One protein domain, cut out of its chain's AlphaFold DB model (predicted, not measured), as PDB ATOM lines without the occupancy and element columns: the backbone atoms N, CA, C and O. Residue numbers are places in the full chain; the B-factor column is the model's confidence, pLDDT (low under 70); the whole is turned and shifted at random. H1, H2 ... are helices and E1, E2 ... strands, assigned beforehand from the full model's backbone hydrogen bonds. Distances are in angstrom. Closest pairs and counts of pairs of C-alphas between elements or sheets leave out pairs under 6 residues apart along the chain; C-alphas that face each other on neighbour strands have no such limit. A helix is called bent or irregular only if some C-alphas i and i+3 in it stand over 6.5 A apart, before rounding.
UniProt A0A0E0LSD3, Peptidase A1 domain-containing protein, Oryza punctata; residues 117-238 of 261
ATOM      1  N   PRO A 117       8.716  -9.432   3.913       89.75
ATOM      2  CA  PRO A 117       7.569  -9.288   4.801       89.75
ATOM      3  C   PRO A 117       7.871  -8.361   5.984       89.75
ATOM      4  O   PRO A 117       8.903  -8.487   6.641       89.75
ATOM      5  N   LEU A 118       6.946  -7.457   6.279       88.81
ATOM      6  CA  LEU A 118       7.001  -6.504   7.375       88.81
ATOM      7  C   LEU A 118       5.919  -6.850   8.398       88.81
ATOM      8  O   LEU A 118       4.742  -6.962   8.053       88.81
ATOM      9  N   VAL A 119       6.293  -6.966   9.672       87.44
ATOM     10  CA  VAL A 119       5.306  -7.123  10.746       87.44
ATOM     11  C   VAL A 119       4.943  -5.756  11.312       87.44
ATOM     12  O   VAL A 119       5.812  -4.996  11.732       87.44
ATOM     13  N   ILE A 120       3.640  -5.467  11.346       85.88
ATOM     14  CA  ILE A 120       3.081  -4.230  11.895       85.88
ATOM     15  C   ILE A 120       2.399  -4.552  13.229       85.88
ATOM     16  O   ILE A 120       1.446  -5.339  13.276       85.88
ATOM     17  N   ARG A 121       2.877  -3.962  14.328       83.25
ATOM     18  CA  ARG A 121       2.315  -4.145  15.681       83.25
ATOM     19  C   ARG A 121       2.282  -2.815  16.416       83.25
ATOM     20  O   ARG A 121       3.290  -2.126  16.466       83.25
ATOM     21  N   TRP A 122       1.112  -2.464  16.954       80.62
ATOM     22  CA  TRP A 122       0.871  -1.210  17.691       80.62
ATOM     23  C   TRP A 122       1.401   0.046  16.990       80.62
ATOM     24  O   TRP A 122       1.910   0.961  17.629       80.62
ATOM     25  N   GLY A 123       1.290   0.061  15.664       81.75
ATOM     26  CA  GLY A 123       1.726   1.181  14.843       81.75
ATOM     27  C   GLY A 123       3.222   1.282  14.580       81.75
ATOM     28  O   GLY A 123       3.694   2.325  14.143       81.75
ATOM     29  N   LYS A 124       3.969   0.210  14.851       87.38
ATOM     30  CA  LYS A 124       5.415   0.117  14.647       87.38
ATOM     31  C   LYS A 124       5.751  -0.966  13.625       87.38
ATOM     32  O   LYS A 124       4.988  -1.921  13.436       87.38
ATOM     33  N   TYR A 125       6.921  -0.828  13.011       89.88
ATOM     34  CA  TYR A 125       7.373  -1.631  11.877       89.88
ATOM     35  C   TYR A 125       8.553  -2.515  12.258       89.88
ATOM     36  O   TYR A 125       9.584  -2.003  12.689       89.88
ATOM     37  N   TYR A 126       8.426  -3.831  12.077       89.88
ATOM     38  CA  TYR A 126       9.437  -4.791  12.511       89.88
ATOM     39  C   TYR A 126       9.937  -5.689  11.382       89.88
ATOM     40  O   TYR A 126       9.158  -6.276  10.625       89.88
ATOM     41  N   LEU A 127      11.257  -5.849  11.362       89.44
ATOM     42  CA  LEU A 127      11.995  -6.853  10.606       89.44
ATOM     43  C   LEU A 127      12.628  -7.867  11.552       89.44
ATOM     44  O   LEU A 127      12.772  -7.608  12.745       89.44
ATOM     45  N   THR A 128      13.041  -9.015  11.030       87.38
ATOM     46  CA  THR A 128      13.773 -10.004  11.818       87.38
ATOM     47  C   THR A 128      15.235 -10.017  11.390       87.38
ATOM     48  O   THR A 128      15.562 -10.405  10.271       87.38
ATOM     49  N   LEU A 129      16.117  -9.550  12.276       87.31
ATOM     50  CA  LEU A 129      17.562  -9.548  12.071       87.31
ATOM     51  C   LEU A 129      18.097 -10.971  12.255       87.31
ATOM     52  O   LEU A 129      17.949 -11.575  13.317       87.31
ATOM     53  N   THR A 130      18.724 -11.489  11.204       86.50
ATOM     54  CA  THR A 130      19.239 -12.866  11.124       86.50
ATOM     55  C   THR A 130      20.748 -12.932  11.297       86.50
ATOM     56  O   THR A 130      21.258 -13.890  11.883       86.50
ATOM     57  N   ALA A 131      21.460 -11.907  10.821       87.00
ATOM     58  CA  ALA A 131      22.900 -11.818  10.969       87.00
ATOM     59  C   ALA A 131      23.430 -10.380  10.930       87.00
ATOM     60  O   ALA A 131      22.886  -9.522  10.230       87.00
ATOM     61  N   ILE A 132      24.546 -10.158  11.625       88.50
ATOM     62  CA  ILE A 132      25.429  -9.001  11.457       88.50
ATOM     63  C   ILE A 132      26.760  -9.529  10.942       88.50
ATOM     64  O   ILE A 132      27.391 -10.362  11.592       88.50
ATOM     65  N   THR A 133      27.172  -9.063   9.768       88.81
ATOM     66  CA  THR A 133      28.376  -9.547   9.090       88.81
ATOM     67  C   THR A 133      29.338  -8.402   8.830       88.81
ATOM     68  O   THR A 133      28.924  -7.335   8.380       88.81
ATOM     69  N   TYR A 134      30.618  -8.634   9.085       85.19
ATOM     70  CA  TYR A 134      31.693  -7.685   8.848       85.19
ATOM     71  C   TYR A 134      32.502  -8.102   7.635       85.19
ATOM     72  O   TYR A 134      32.837  -9.270   7.467       85.19
ATOM     73  N   LYS A 135      32.853  -7.142   6.790       85.19
ATOM     74  CA  LYS A 135      33.814  -7.340   5.709       85.19
ATOM     75  C   LYS A 135      34.896  -6.280   5.837       85.19
ATOM     76  O   LYS A 135      34.590  -5.104   5.714       85.19
ATOM     77  N   TYR A 136      36.130  -6.695   6.105       79.44
ATOM     78  CA  TYR A 136      37.215  -5.775   6.476       79.44
ATOM     79  C   TYR A 136      37.878  -5.080   5.286       79.44
ATOM     80  O   TYR A 136      38.382  -3.972   5.415       79.44
ATOM     81  N   ASN A 137      37.920  -5.758   4.140       77.00
ATOM     82  CA  ASN A 137      38.350  -5.196   2.868       77.00
ATOM     83  C   ASN A 137      37.751  -6.011   1.719       77.00
ATOM     84  O   ASN A 137      37.165  -7.078   1.927       77.00
ATOM     85  N   ILE A 138      37.911  -5.523   0.488       71.31
ATOM     86  CA  ILE A 138      37.326  -6.151  -0.703       71.31
ATOM     87  C   ILE A 138      37.783  -7.605  -0.924       71.31
ATOM     88  O   ILE A 138      36.999  -8.389  -1.466       71.31
ATOM     89  N   LEU A 139      38.989  -7.959  -0.467       73.62
ATOM     90  CA  LEU A 139      39.651  -9.249  -0.685       73.62
ATOM     91  C   LEU A 139      39.293 -10.308   0.368       73.62
ATOM     92  O   LEU A 139      39.502 -11.495   0.130       73.62
ATOM     93  N   MET A 140      38.768  -9.908   1.528       77.00
ATOM     94  CA  MET A 140      38.439 -10.829   2.614       77.00
ATOM     95  C   MET A 140      36.999 -11.336   2.536       77.00
ATOM     96  O   MET A 140      36.077 -10.632   2.110       77.00
ATOM     97  N   SER A 141      36.810 -12.577   2.990       81.56
ATOM     98  CA  SER A 141      35.477 -13.152   3.158       81.56
ATOM     99  C   SER A 141      34.736 -12.448   4.300       81.56
ATOM    100  O   SER A 141      35.364 -12.129   5.311       81.56
ATOM    101  N   PRO A 142      33.421 -12.204   4.164       84.19
ATOM    102  CA  PRO A 142      32.623 -11.656   5.251       84.19
ATOM    103  C   PRO A 142      32.617 -12.586   6.477       84.19
ATOM    104  O   PRO A 142      32.457 -13.800   6.333       84.19
ATOM    105  N   VAL A 143      32.762 -12.019   7.674       81.81
ATOM    106  CA  VAL A 143      32.767 -12.725   8.961       81.81
ATOM    107  C   VAL A 143      31.466 -12.432   9.714       81.81
ATOM    108  O   VAL A 143      31.163 -11.264   9.973       81.81
ATOM    109  N   PRO A 144      30.661 -13.453  10.054       81.75
ATOM    110  CA  PRO A 144      29.462 -13.255  10.855       81.75
ATOM    111  C   PRO A 144      29.843 -13.013  12.320       81.75
ATOM    112  O   PRO A 144      30.438 -13.874  12.960       81.75
ATOM    113  N   VAL A 145      29.458 -11.858  12.856       77.31
ATOM    114  CA  VAL A 145      29.636 -11.510  14.280       77.31
ATOM    115  C   VAL A 145      28.447 -11.980  15.095       77.31
ATOM    116  O   VAL A 145      28.581 -12.498  16.198       77.31
ATOM    117  N   ILE A 146      27.263 -11.856  14.504       75.94
ATOM    118  CA  ILE A 146      26.041 -12.443  15.025       75.94
ATOM    119  C   ILE A 146      25.455 -13.260  13.891       75.94
ATOM    120  O   ILE A 146      25.156 -12.718  12.832       75.94
ATOM    121  N   ALA A 147      25.304 -14.560  14.110       72.69
ATOM    122  CA  ALA A 147      24.539 -15.449  13.251       72.69
ATOM    123  C   ALA A 147      23.671 -16.311  14.158       72.69
ATOM    124  O   ALA A 147      24.154 -17.192  14.873       72.69
ATOM    125  N   TYR A 148      22.382 -16.010  14.175       72.81
ATOM    126  CA  TYR A 148      21.459 -16.719  15.040       72.81
ATOM    127  C   TYR A 148      21.213 -18.132  14.495       72.81
ATOM    128  O   TYR A 148      20.905 -18.324  13.318       72.81
ATOM    129  N   LYS A 149      21.362 -19.140  15.361       65.12
ATOM    130  CA  LYS A 149      21.315 -20.561  14.972       65.12
ATOM    131  C   LYS A 149      19.897 -21.063  14.706       65.12
ATOM    132  O   LYS A 149      19.726 -22.061  14.010       65.12
ATOM    133  N   SER A 150      18.882 -20.394  15.252       70.62
ATOM    134  CA  SER A 150      17.482 -20.750  15.043       70.62
ATOM    135  C   SER A 150      16.582 -19.517  14.974       70.62
ATOM    136  O   SER A 150      16.881 -18.484  15.569       70.62
ATOM    137  N   ARG A 151      15.421 -19.654  14.317       68.69
ATOM    138  CA  ARG A 151      14.393 -18.598  14.243       68.69
ATOM    139  C   ARG A 151      13.911 -18.089  15.600       68.69
ATOM    140  O   ARG A 151      13.411 -16.976  15.679       68.69
ATOM    141  N   LYS A 152      14.020 -18.904  16.656       69.94
ATOM    142  CA  LYS A 152      13.629 -18.509  18.018       69.94
ATOM    143  C   LYS A 152      14.603 -17.507  18.634       69.94
ATOM    144  O   LYS A 152      14.207 -16.778  19.533       69.94
ATOM    145  N   ASP A 153      15.835 -17.481  18.137       72.06
ATOM    146  CA  ASP A 153      16.894 -16.594  18.613       72.06
ATOM    147  C   ASP A 153      16.940 -15.290  17.808       72.06
ATOM    148  O   ASP A 153      17.700 -14.387  18.146       72.06
ATOM    149  N   TYR A 154      16.156 -15.190  16.725       76.12
ATOM    150  CA  TYR A 154      16.195 -14.026  15.856       76.12
ATOM    151  C   TYR A 154      15.653 -12.791  16.558       76.12
ATOM    152  O   TYR A 154      14.650 -12.821  17.273       76.12
ATOM    153  N   LEU A 155      16.311 -11.673  16.288       82.19
ATOM    154  CA  LEU A 155      15.999 -10.420  16.936       82.19
ATOM    155  C   LEU A 155      15.005  -9.620  16.097       82.19
ATOM    156  O   LEU A 155      15.303  -9.201  14.977       82.19
ATOM    157  N   HIS A 156      13.825  -9.358  16.652       86.69
ATOM    158  CA  HIS A 156      12.899  -8.401  16.053       86.69
ATOM    159  C   HIS A 156      13.510  -7.009  16.146       86.69
ATOM    160  O   HIS A 156      13.852  -6.571  17.237       86.69
ATOM    161  N   THR A 157      13.668  -6.330  15.020       89.56
ATOM    162  CA  THR A 157      14.293  -5.013  14.912       89.56
ATOM    163  C   THR A 157      13.254  -4.024  14.417       89.56
ATOM    164  O   THR A 157      12.680  -4.225  13.346       89.56
ATOM    165  N   MET A 158      13.006  -2.976  15.198       91.25
ATOM    166  CA  MET A 158      12.120  -1.888  14.798       91.25
ATOM    167  C   MET A 158      12.807  -1.024  13.743       91.25
ATOM    168  O   MET A 158      13.973  -0.675  13.913       91.25
ATOM    169  N   VAL A 159      12.110  -0.674  12.665       92.25
ATOM    170  CA  VAL A 159      12.611   0.280  11.667       92.25
ATOM    171  C   VAL A 159      12.104   1.670  12.032       92.25
ATOM    172  O   VAL A 159      10.925   1.979  11.849       92.25
ATOM    173  N   ASP A 160      12.991   2.490  12.593       92.81
ATOM    174  CA  ASP A 160      12.612   3.731  13.265       92.81
ATOM    175  C   ASP A 160      13.548   4.889  12.893       92.81
ATOM    176  O   ASP A 160      14.753   4.835  13.134       92.81
ATOM    177  N   THR A 161      13.009   5.946  12.287       91.69
ATOM    178  CA  THR A 161      13.751   7.189  12.020       91.69
ATOM    179  C   THR A 161      13.843   8.113  13.233       91.69
ATOM    180  O   THR A 161      14.596   9.086  13.184       91.69
ATOM    181  N   GLY A 162      13.096   7.832  14.303       88.88
ATOM    182  CA  GLY A 162      13.057   8.624  15.523       88.88
ATOM    183  C   GLY A 162      14.409   8.713  16.246       88.88
ATOM    184  O   GLY A 162      14.913   9.815  16.481       88.88
ATOM    185  N   PRO A 163      15.049   7.585  16.595       88.25
ATOM    186  CA  PRO A 163      16.398   7.584  17.137       88.25
ATOM    187  C   PRO A 163      17.450   7.690  16.029       88.25
ATOM    188  O   PRO A 163      17.383   7.022  14.995       88.25
ATOM    189  N   SER A 164      18.498   8.480  16.277       85.38
ATOM    190  CA  SER A 164      19.591   8.649  15.313       85.38
ATOM    191  C   SER A 164      20.412   7.365  15.136       85.38
ATOM    192  O   SER A 164      20.814   7.015  14.025       85.38
ATOM    193  N   LEU A 165      20.681   6.673  16.248       86.75
ATOM    194  CA  LEU A 165      21.598   5.537  16.332       86.75
ATOM    195  C   LEU A 165      20.882   4.194  16.180       86.75
ATOM    196  O   LEU A 165      19.747   4.016  16.619       86.75
ATOM    197  N   GLN A 166      21.610   3.217  15.637       88.25
ATOM    198  CA  GLN A 166      21.251   1.810  15.776       88.25
ATOM    199  C   GLN A 166      21.299   1.423  17.258       88.25
ATOM    200  O   GLN A 166      22.286   1.696  17.939       88.25
ATOM    201  N   THR A 167      20.265   0.734  17.731       88.19
ATOM    202  CA  THR A 167      20.262   0.110  19.062       88.19
ATOM    203  C   THR A 167      20.273  -1.407  18.912       88.19
ATOM    204  O   THR A 167      19.633  -1.943  18.003       88.19
ATOM    205  N   LEU A 168      21.004  -2.099  19.784       87.12
ATOM    206  CA  LEU A 168      21.013  -3.556  19.914       87.12
ATOM    207  C   LEU A 168      20.860  -3.943  21.398       87.12
ATOM    208  O   LEU A 168      21.228  -3.159  22.276       87.12
ATOM    209  N   PRO A 169      20.357  -5.152  21.707       85.56
ATOM    210  CA  PRO A 169      20.465  -5.740  23.037       85.56
ATOM    211  C   PRO A 169      21.919  -5.746  23.516       85.56
ATOM    212  O   PRO A 169      22.821  -5.987  22.719       85.56
ATOM    213  N   SER A 170      22.135  -5.542  24.818       82.25
ATOM    214  CA  SER A 170      23.474  -5.383  25.402       82.25
ATOM    215  C   SER A 170      24.447  -6.500  25.017       82.25
ATOM    216  O   SER A 170      25.549  -6.200  24.592       82.25
ATOM    217  N   SER A 171      24.027  -7.768  25.051       81.19
ATOM    218  CA  SER A 171      24.889  -8.892  24.650       81.19
ATOM    219  C   SER A 171      25.335  -8.808  23.187       81.19
ATOM    220  O   SER A 171      26.514  -8.945  22.886       81.19
ATOM    221  N   SER A 172      24.400  -8.531  22.276       82.88
ATOM    222  CA  SER A 172      24.682  -8.355  20.849       82.88
ATOM    223  C   SER A 172      25.559  -7.132  20.578       82.88
ATOM    224  O   SER A 172      26.431  -7.182  19.717       82.88
ATOM    225  N   HIS A 173      25.337  -6.046  21.315       83.94
ATOM    226  CA  HIS A 173      26.169  -4.851  21.249       83.94
ATOM    227  C   HIS A 173      27.602  -5.139  21.724       83.94
ATOM    228  O   HIS A 173      28.550  -4.791  21.031       83.94
ATOM    229  N   ASP A 174      27.775  -5.831  22.849       83.19
ATOM    230  CA  ASP A 174      29.096  -6.156  23.396       83.19
ATOM    231  C   ASP A 174      29.887  -7.088  22.468       83.19
ATOM    232  O   ASP A 174      31.086  -6.897  22.273       83.19
ATOM    233  N   ASP A 175      29.230  -8.073  21.851       83.88
ATOM    234  CA  ASP A 175      29.873  -8.946  20.863       83.88
ATOM    235  C   ASP A 175      30.247  -8.183  19.584       83.88
ATOM    236  O   ASP A 175      31.326  -8.397  19.030       83.88
ATOM    237  N   GLN A 176      29.409  -7.230  19.160       83.50
ATOM    238  CA  GLN A 176      29.736  -6.326  18.060       83.50
ATOM    239  C   GLN A 176      30.978  -5.478  18.365       83.50
ATOM    240  O   GLN A 176      31.844  -5.320  17.505       83.50
ATOM    241  N   LEU A 177      31.083  -4.946  19.582       82.62
ATOM    242  CA  LEU A 177      32.211  -4.115  19.995       82.62
ATOM    243  C   LEU A 177      33.519  -4.894  20.083       82.62
ATOM    244  O   LEU A 177      34.526  -4.406  19.582       82.62
ATOM    245  N   LYS A 178      33.502  -6.114  20.635       84.06
ATOM    246  CA  LYS A 178      34.694  -6.982  20.667       84.06
ATOM    247  C   LYS A 178      35.258  -7.215  19.270       84.06
ATOM    248  O   LYS A 178      36.474  -7.196  19.094       84.06
ATOM    249  N   GLU A 179      34.385  -7.424  18.286       83.25
ATOM    250  CA  GLU A 179      34.827  -7.577  16.905       83.25
ATOM    251  C   GLU A 179      35.412  -6.265  16.369       83.25
ATOM    252  O   GLU A 179      36.509  -6.266  15.819       83.25
ATOM    253  N   ILE A 180      34.729  -5.131  16.565       81.19
ATOM    254  CA  ILE A 180      35.244  -3.820  16.138       81.19
ATOM    255  C   ILE A 180      36.628  -3.547  16.750       81.19
ATOM    256  O   ILE A 180      37.537  -3.135  16.025       81.19
ATOM    257  N   ASP A 181      36.818  -3.829  18.040       82.00
ATOM    258  CA  ASP A 181      38.093  -3.672  18.748       82.00
ATOM    259  C   ASP A 181      39.195  -4.546  18.134       82.00
ATOM    260  O   ASP A 181      40.312  -4.074  17.891       82.00
ATOM    261  N   ALA A 182      38.877  -5.807  17.819       80.38
ATOM    262  CA  ALA A 182      39.810  -6.736  17.184       80.38
ATOM    263  C   ALA A 182      40.251  -6.277  15.781       80.38
ATOM    264  O   ALA A 182      41.374  -6.577  15.357       80.38
ATOM    265  N   ILE A 183      39.393  -5.535  15.068       76.56
ATOM    266  CA  ILE A 183      39.685  -5.003  13.731       76.56
ATOM    267  C   ILE A 183      40.494  -3.718  13.807       76.56
ATOM    268  O   ILE A 183      41.543  -3.612  13.171       76.56
ATOM    269  N   ILE A 184      39.979  -2.723  14.534       78.69
ATOM    270  CA  ILE A 184      40.528  -1.369  14.517       78.69
ATOM    271  C   ILE A 184      41.910  -1.361  15.175       78.69
ATOM    272  O   ILE A 184      42.769  -0.591  14.747       78.69
ATOM    273  N   LYS A 185      42.148  -2.234  16.174       77.69
ATOM    274  CA  LYS A 185      43.439  -2.385  16.878       77.69
ATOM    275  C   LYS A 185      44.024  -1.053  17.370       77.69
ATOM    276  O   LYS A 185      45.236  -0.920  17.529       77.69
ATOM    277  N   SER A 186      43.158  -0.069  17.590       74.94
ATOM    278  CA  SER A 186      43.475   1.246  18.137       74.94
ATOM    279  C   SER A 186      42.891   1.325  19.537       74.94
ATOM    280  O   SER A 186      41.896   0.669  19.843       74.94
ATOM    281  N   GLU A 187      43.512   2.125  20.394       74.50
ATOM    282  CA  GLU A 187      43.027   2.319  21.753       74.50
ATOM    283  C   GLU A 187      41.653   3.003  21.729       74.50
ATOM    284  O   GLU A 187      41.451   4.021  21.054       74.50
ATOM    285  N   ASN A 188      40.705   2.440  22.481       75.31
ATOM    286  CA  ASN A 188      39.439   3.108  22.738       75.31
ATOM    287  C   ASN A 188      39.690   4.300  23.673       75.31
ATOM    288  O   ASN A 188      40.125   4.134  24.810       75.31
ATOM    289  N   VAL A 189      39.410   5.512  23.196       74.69
ATOM    290  CA  VAL A 189      39.709   6.756  23.925       74.69
ATOM    291  C   VAL A 189      38.644   7.174  24.923       74.69
ATOM    292  O   VAL A 189      38.855   8.112  25.697       74.69
ATOM    293  N   VAL A 190      37.490   6.514  24.931       66.94
ATOM    294  CA  VAL A 190      36.436   6.817  25.896       66.94
ATOM    295  C   VAL A 190      36.581   5.868  27.074       66.94
ATOM    296  O   VAL A 190      36.237   4.690  27.005       66.94
ATOM    297  N   LYS A 191      37.062   6.398  28.203       57.59
ATOM    298  CA  LYS A 191      37.064   5.653  29.465       57.59
ATOM    299  C   LYS A 191      35.624   5.355  29.886       57.59
ATOM    300  O   LYS A 191      34.789   6.269  29.933       57.59
ATOM    301  N   ALA A 192      35.356   4.095  30.237       54.75
ATOM    302  CA  ALA A 192      34.091   3.673  30.831       54.75
ATOM    303  C   ALA A 192      33.715   4.611  32.000       54.75
ATOM    304  O   ALA A 192      34.538   4.880  32.873       54.75
ATOM    305  N   GLY A 193      32.490   5.149  31.986       53.09
ATOM    306  CA  GLY A 193      31.961   6.027  33.043       53.09
ATOM    307  C   GLY A 193      32.106   7.543  32.831       53.09
ATOM    308  O   GLY A 193      31.643   8.301  33.677       53.09
ATOM    309  N   THR A 194      32.694   8.016  31.723       52.97
ATOM    310  CA  THR A 194      32.859   9.469  31.450       52.97
ATOM    311  C   THR A 194      31.707  10.120  30.670       52.97
ATOM    312  O   THR A 194      31.616  11.345  30.611       52.97
ATOM    313  N   SER A 195      30.788   9.333  30.103       53.00
ATOM    314  CA  SER A 195      29.529   9.831  29.537       53.00
ATOM    315  C   SER A 195      28.360   8.895  29.833       53.00
ATOM    316  O   SER A 195      28.537   7.685  29.936       53.00
ATOM    317  N   SER A 196      27.150   9.458  29.918       50.22
ATOM    318  CA  SER A 196      25.884   8.719  30.080       50.22
ATOM    319  C   SER A 196      25.531   7.819  28.887       50.22
ATOM    320  O   SER A 196      24.656   6.967  28.998       50.22
ATOM    321  N   TRP A 197      26.235   7.984  27.766       51.66
ATOM    322  CA  TRP A 197      26.158   7.137  26.583       51.66
ATOM    323  C   TRP A 197      27.519   6.466  26.386       51.66
ATOM    324  O   TRP A 197      28.509   7.196  26.266       51.66
ATOM    325  N   PRO A 198      27.621   5.127  26.369       54.06
ATOM    326  CA  PRO A 198      28.888   4.446  26.130       54.06
ATOM    327  C   PRO A 198      29.301   4.655  24.669       54.06
ATOM    328  O   PRO A 198      28.910   3.913  23.774       54.06
ATOM    329  N   ARG A 199      30.072   5.712  24.410       66.81
ATOM    330  CA  ARG A 199      30.675   5.957  23.100       66.81
ATOM    331  C   ARG A 199      31.897   5.054  22.975       66.81
ATOM    332  O   ARG A 199      32.793   5.159  23.798       66.81
ATOM    333  N   HIS A 200      31.918   4.172  21.980       77.06
ATOM    334  CA  HIS A 200      33.132   3.456  21.587       77.06
ATOM    335  C   HIS A 200      33.805   4.266  20.487       77.06
ATOM    336  O   HIS A 200      33.266   4.391  19.387       77.06
ATOM    337  N   SER A 201      34.935   4.886  20.823       79.50
ATOM    338  CA  SER A 201      35.642   5.812  19.938       79.50
ATOM    339  C   SER A 201      37.111   5.440  19.879       79.50
ATOM    340  O   SER A 201      37.698   5.114  20.903       79.50
ATOM    341  N   TYR A 202      37.722   5.581  18.711       79.06
ATOM    342  CA  TYR A 202      39.110   5.196  18.465       79.06
ATOM    343  C   TYR A 202      39.908   6.393  17.956       79.06
ATOM    344  O   TYR A 202      39.354   7.259  17.271       79.06
ATOM    345  N   LEU A 203      41.211   6.440  18.246       79.12
ATOM    346  CA  LEU A 203      42.108   7.387  17.575       79.12
ATOM    347  C   LEU A 203      42.354   6.930  16.139       79.12
ATOM    348  O   LEU A 203      42.745   5.784  15.904       79.12
ATOM    349  N   GLY A 204      42.166   7.838  15.187       77.19
ATOM    350  CA  GLY A 204      42.453   7.587  13.780       77.19
ATOM    351  C   GLY A 204      41.714   8.533  12.844       77.19
ATOM    352  O   GLY A 204      41.009   9.446  13.274       77.19
ATOM    353  N   THR A 205      41.878   8.294  11.546       80.38
ATOM    354  CA  THR A 205      41.108   8.949  10.483       80.38
ATOM    355  C   THR A 205      40.133   7.949   9.864       80.38
ATOM    356  O   THR A 205      40.306   6.735   9.988       80.38
ATOM    357  N   MET A 206      39.113   8.444   9.153       78.69
ATOM    358  CA  MET A 206      38.164   7.577   8.438       78.69
ATOM    359  C   MET A 206      38.841   6.688   7.383       78.69
ATOM    360  O   MET A 206      38.293   5.644   7.036       78.69
ATOM    361  N   ASP A 207      40.041   7.047   6.912       80.44
ATOM    362  CA  ASP A 207      40.818   6.210   5.995       80.44
ATOM    363  C   ASP A 207      41.173   4.843   6.580       80.44
ATOM    364  O   ASP A 207      41.276   3.878   5.826       80.44
ATOM    365  N   ASN A 208      41.299   4.737   7.906       75.44
ATOM    366  CA  ASN A 208      41.643   3.487   8.585       75.44
ATOM    367  C   ASN A 208      40.495   2.466   8.576       75.44
ATOM    368  O   ASN A 208      40.721   1.289   8.839       75.44
ATOM    369  N   VAL A 209      39.264   2.911   8.303       79.50
ATOM    370  CA  VAL A 209      38.048   2.086   8.394       79.50
ATOM    371  C   VAL A 209      37.186   2.137   7.132       79.50
ATOM    372  O   VAL A 209      36.123   1.528   7.095       79.50
ATOM    373  N   LYS A 210      37.629   2.835   6.078       82.31
ATOM    374  CA  LYS A 210      36.847   3.046   4.844       82.31
ATOM    375  C   LYS A 210      36.497   1.762   4.091       82.31
ATOM    376  O   LYS A 210      35.498   1.730   3.381       82.31
ATOM    377  N   ASP A 211      37.318   0.728   4.248       83.25
ATOM    378  CA  ASP A 211      37.133  -0.565   3.590       83.25
ATOM    379  C   ASP A 211      36.297  -1.540   4.439       83.25
ATOM    380  O   ASP A 211      35.908  -2.608   3.954       83.25
ATOM    381  N   ILE A 212      35.979  -1.164   5.686       82.69
ATOM    382  CA  ILE A 212      35.147  -1.955   6.589       82.69
ATOM    383  C   ILE A 212      33.677  -1.728   6.239       82.69
ATOM    384  O   ILE A 212      33.153  -0.619   6.313       82.69
ATOM    385  N   THR A 213      32.981  -2.809   5.907       85.25
ATOM    386  CA  THR A 213      31.532  -2.825   5.702       85.25
ATOM    387  C   THR A 213      30.864  -3.642   6.798       85.25
ATOM    388  O   THR A 213      31.271  -4.773   7.065       85.25
ATOM    389  N   VAL A 214      29.801  -3.096   7.388       86.56
ATOM    390  CA  VAL A 214      28.895  -3.824   8.284       86.56
ATOM    391  C   VAL A 214      27.596  -4.084   7.534       86.56
ATOM    392  O   VAL A 214      26.963  -3.157   7.035       86.56
ATOM    393  N   THR A 215      27.202  -5.347   7.419       88.50
ATOM    394  CA  THR A 215      25.976  -5.769   6.736       88.50
ATOM    395  C   THR A 215      24.993  -6.354   7.738       88.50
ATOM    396  O   THR A 215      25.289  -7.346   8.406       88.50
ATOM    397  N   LEU A 216      23.807  -5.754   7.807       88.56
ATOM    398  CA  LEU A 216      22.662  -6.264   8.557       88.56
ATOM    399  C   LEU A 216      21.795  -7.105   7.617       88.56
ATOM    400  O   LEU A 216      21.337  -6.616   6.585       88.56
ATOM    401  N   SER A 217      21.588  -8.372   7.959       88.19
ATOM    402  CA  SER A 217      20.787  -9.300   7.155       88.19
ATOM    403  C   SER A 217      19.417  -9.489   7.781       88.19
ATOM    404  O   SER A 217      19.309  -9.974   8.909       88.19
ATOM    405  N   PHE A 218      18.366  -9.157   7.037       87.06
ATOM    406  CA  PHE A 218      16.987  -9.263   7.504       87.06
ATOM    407  C   PHE A 218      16.216 -10.344   6.750       87.06
ATOM    408  O   PHE A 218      16.365 -10.508   5.537       87.06
ATOM    409  N   GLU A 219      15.342 -11.034   7.472       82.62
ATOM    410  CA  GLU A 219      14.251 -11.814   6.900       82.62
ATOM    411  C   GLU A 219      12.897 -11.223   7.305       82.62
ATOM    412  O   GLU A 219      12.800 -10.379   8.204       82.62
ATOM    413  N   GLY A 220      11.842 -11.670   6.621       68.00
ATOM    414  CA  GLY A 220      10.485 -11.296   6.988       68.00
ATOM    415  C   GLY A 220      10.160 -11.746   8.407       68.00
ATOM    416  O   GLY A 220      10.415 -12.898   8.756       68.00
ATOM    417  N   ALA A 221       9.614 -10.845   9.224       61.91
ATOM    418  CA  ALA A 221       9.416 -11.156  10.630       61.91
ATOM    419  C   ALA A 221       8.351 -12.240  10.856       61.91
ATOM    420  O   ALA A 221       7.298 -12.257  10.219       61.91
ATOM    421  N   ALA A 222       8.627 -13.162  11.784       60.91
ATOM    422  CA  ALA A 222       7.638 -14.137  12.229       60.91
ATOM    423  C   ALA A 222       6.443 -13.414  12.879       60.91
ATOM    424  O   ALA A 222       6.614 -12.408  13.564       60.91
ATOM    425  N   ASN A 223       5.226 -13.953  12.727       55.16
ATOM    426  CA  ASN A 223       3.967 -13.338  13.198       55.16
ATOM    427  C   ASN A 223       3.913 -13.002  14.706       55.16
ATOM    428  O   ASN A 223       2.994 -12.306  15.163       55.16
ATOM    429  N   ARG A 224       4.872 -13.514  15.482       60.12
ATOM    430  CA  ARG A 224       5.062 -13.238  16.901       60.12
ATOM    431  C   ARG A 224       6.252 -12.290  17.043       60.12
ATOM    432  O   ARG A 224       7.382 -12.735  16.926       60.12
ATOM    433  N   VAL A 225       5.965 -11.011  17.270       60.34
ATOM    434  CA  VAL A 225       6.939  -9.980  17.654       60.34
ATOM    435  C   VAL A 225       6.750  -9.709  19.141       60.34
ATOM    436  O   VAL A 225       5.611  -9.582  19.592       60.34
ATOM    437  N   ASP A 226       7.848  -9.650  19.885       59.84
ATOM    438  CA  ASP A 226       7.867  -9.201  21.279       59.84
ATOM    439  C   ASP A 226       8.050  -7.670  21.330       59.84
ATOM    440  O   ASP A 226       8.951  -7.140  20.672       59.84
ATOM    441  N   ASP A 227       7.209  -6.953  22.091       55.44
ATOM    442  CA  ASP A 227       7.338  -5.490  22.273       55.44
ATOM    443  C   ASP A 227       8.601  -5.117  23.040       55.44
ATOM    444  O   ASP A 227       9.040  -3.970  23.003       55.44
ATOM    445  N   SER A 228       9.216  -6.078  23.734       56.81
ATOM    446  CA  SER A 228      10.476  -5.856  24.430       56.81
ATOM    447  C   SER A 228      11.670  -5.730  23.478       56.81
ATOM    448  O   SER A 228      12.813  -5.805  23.939       56.81
ATOM    449  N   SER A 229      11.446  -5.618  22.161       62.47
ATOM    450  CA  SER A 229      12.521  -5.436  21.193       62.47
ATOM    451  C   SER A 229      13.387  -4.243  21.598       62.47
ATOM    452  O   SER A 229      12.965  -3.090  21.584       62.47
ATOM    453  N   LYS A 230      14.634  -4.552  21.958       75.06
ATOM    454  CA  LYS A 230      15.680  -3.561  22.220       75.06
ATOM    455  C   LYS A 230      16.444  -3.189  20.949       75.06
ATOM    456  O   LYS A 230      17.344  -2.362  21.021       75.06
ATOM    457  N   ALA A 231      16.142  -3.819  19.810       88.81
ATOM    458  CA  ALA A 231      16.819  -3.518  18.557       88.81
ATOM    459  C   ALA A 231      16.043  -2.515  17.724       88.81
ATOM    460  O   ALA A 231      14.872  -2.717  17.404       88.81
ATOM    461  N   ILE A 232      16.743  -1.462  17.319       91.56
ATOM    462  CA  ILE A 232      16.180  -0.393  16.510       91.56
ATOM    463  C   ILE A 232      17.147  -0.078  15.382       91.56
ATOM    464  O   ILE A 232      18.272   0.346  15.642       91.56
ATOM    465  N   LEU A 233      16.700  -0.269  14.143       92.81
ATOM    466  CA  LEU A 233      17.349   0.246  12.949       92.81
ATOM    467  C   LEU A 233      17.088   1.748  12.875       92.81
ATOM    468  O   LEU A 233      16.054   2.159  12.364       92.81
ATOM    469  N   GLY A 234      18.007   2.534  13.440       92.12
ATOM    470  CA  GLY A 234      17.896   3.989  13.564       92.12
ATOM    471  C   GLY A 234      18.158   4.758  12.267       92.12
ATOM    472  O   GLY A 234      18.592   4.193  11.258       92.12
ATOM    473  N   MET A 235      17.979   6.077  12.329       90.00
ATOM    474  CA  MET A 235      18.133   7.025  11.219       90.00
ATOM    475  C   MET A 235      19.409   6.808  10.385       90.00
ATOM    476  O   MET A 235      19.343   6.701   9.162       90.00
ATOM    477  N   PHE A 236      20.590   6.739  11.014       87.50
ATOM    478  CA  PHE A 236      21.854   6.683  10.269       87.50
ATOM    479  C   PHE A 236      22.003   5.424   9.417       87.50
ATOM    480  O   PHE A 236      22.515   5.504   8.300       87.50
ATOM    481  N   ALA A 237      21.519   4.285   9.913       89.06
ATOM    482  CA  ALA A 237      21.578   3.016   9.197       89.06
ATOM    483  C   ALA A 237      20.645   2.979   7.972       89.06
ATOM    484  O   ALA A 237      20.758   2.087   7.138       89.06
ATOM    485  N   GLN A 238      19.748   3.959   7.855       90.31
ATOM    486  CA  GLN A 238      18.805   4.114   6.752       90.31
ATOM    487  C   GLN A 238      19.214   5.228   5.771       90.31
ATOM    488  O   GLN A 238      18.543   5.456   4.766       90.31
TER     489      GLN A 238
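AT A GLANCE: This is residues 117 to 238 of the 261 residues of the protein "Peptidase A1 domain-containing protein" of Oryza punctata (UniProt A0A0E0LSD3). A strongly twisted, branched sheet is built round one long bent strand, E2, and the helix H1 covers part of one face, running roughly along E2. The long stretch of residues 185 to 212, with no named element, leads from the end of H1 back to the sheet at E5. The printed part has 122 residues, with six named strands and two named helices in the order E1, E2, E3, E4, H1, E5, E6, H2; the class is mixed, helices and strands, with 54 residues, under half, in named elements. The sheet is mixed: E2 is antiparallel to E1, E3, E4 and E5, while E4 and E6 are parallel. The whole is compact, with a radius of gyration of the C-alphas of 15.6 A and spans of 43 by 37 by 23 A.

HOW THE PARTS SIT: E2, residues 124 to 135, bends by 63 degrees at residue 130, and its pairing is staggered. On one side of it are E1, residues 119 to 121, beside residues 124 to 126, and E5, residues 213 to 219, beside residues 128 to 135. On the other side are E4, residues 155 to 159, beside residues 125 to 129, and E3, residues 143 to 147, beside residues 131 to 134. E1, E2 and E3 form a meander, each strand the antiparallel neighbour of the one before, with hairpins E1 and E2, and E2 and E3. Within hydrogen-bond range are N 124 and O 121 at 2.9 A, N 134 and O 143 at 2.8 A, N 157 and O 127 at 2.8 A, and N 215 and O 133 at 2.8 A. E6, residues 231 to 233, is an edge strand parallel to E4, with N 233 and O 158 2.8 A apart. H1, residues 170 to 184, is on the sheet at a height of 9.7 A, over E2. On the local plane its line and that of E2 stand at 28 degrees, only just along the strands. H1 touches E3, where the closest C-alphas, of Val 145 and Gln 176, are 6.4 A apart. H2, residues 235 to 238, is only just not on the sheet, with 4 pairs of C-alphas within 10 A, and is apart from H1. In H1 every O i to N i+4 pair is within hydrogen-bond range; H2 is too short for such a pair.

IN THESE COORDINATES: E2 is 30.7 A long, H1 20.6 A, E5 19.5 A and E4 12.4 A. E1 begins at C-alpha 119 (5.306, -7.123, 10.746), and H2 ends at C-alpha 238 (18.805, 4.114, 6.752).

THE WHOLE: The C-alphas farthest apart, of Gly 204 and Asn 223, are 43.8 A apart. The printed part has no cut. The links H1 to E5, of 28 residues, and E5 to E6, of 11, are long. Mean pLDDT of the printed part is 78.8; 23 residues are under 70, among them 190 to 199 and 220 to 229.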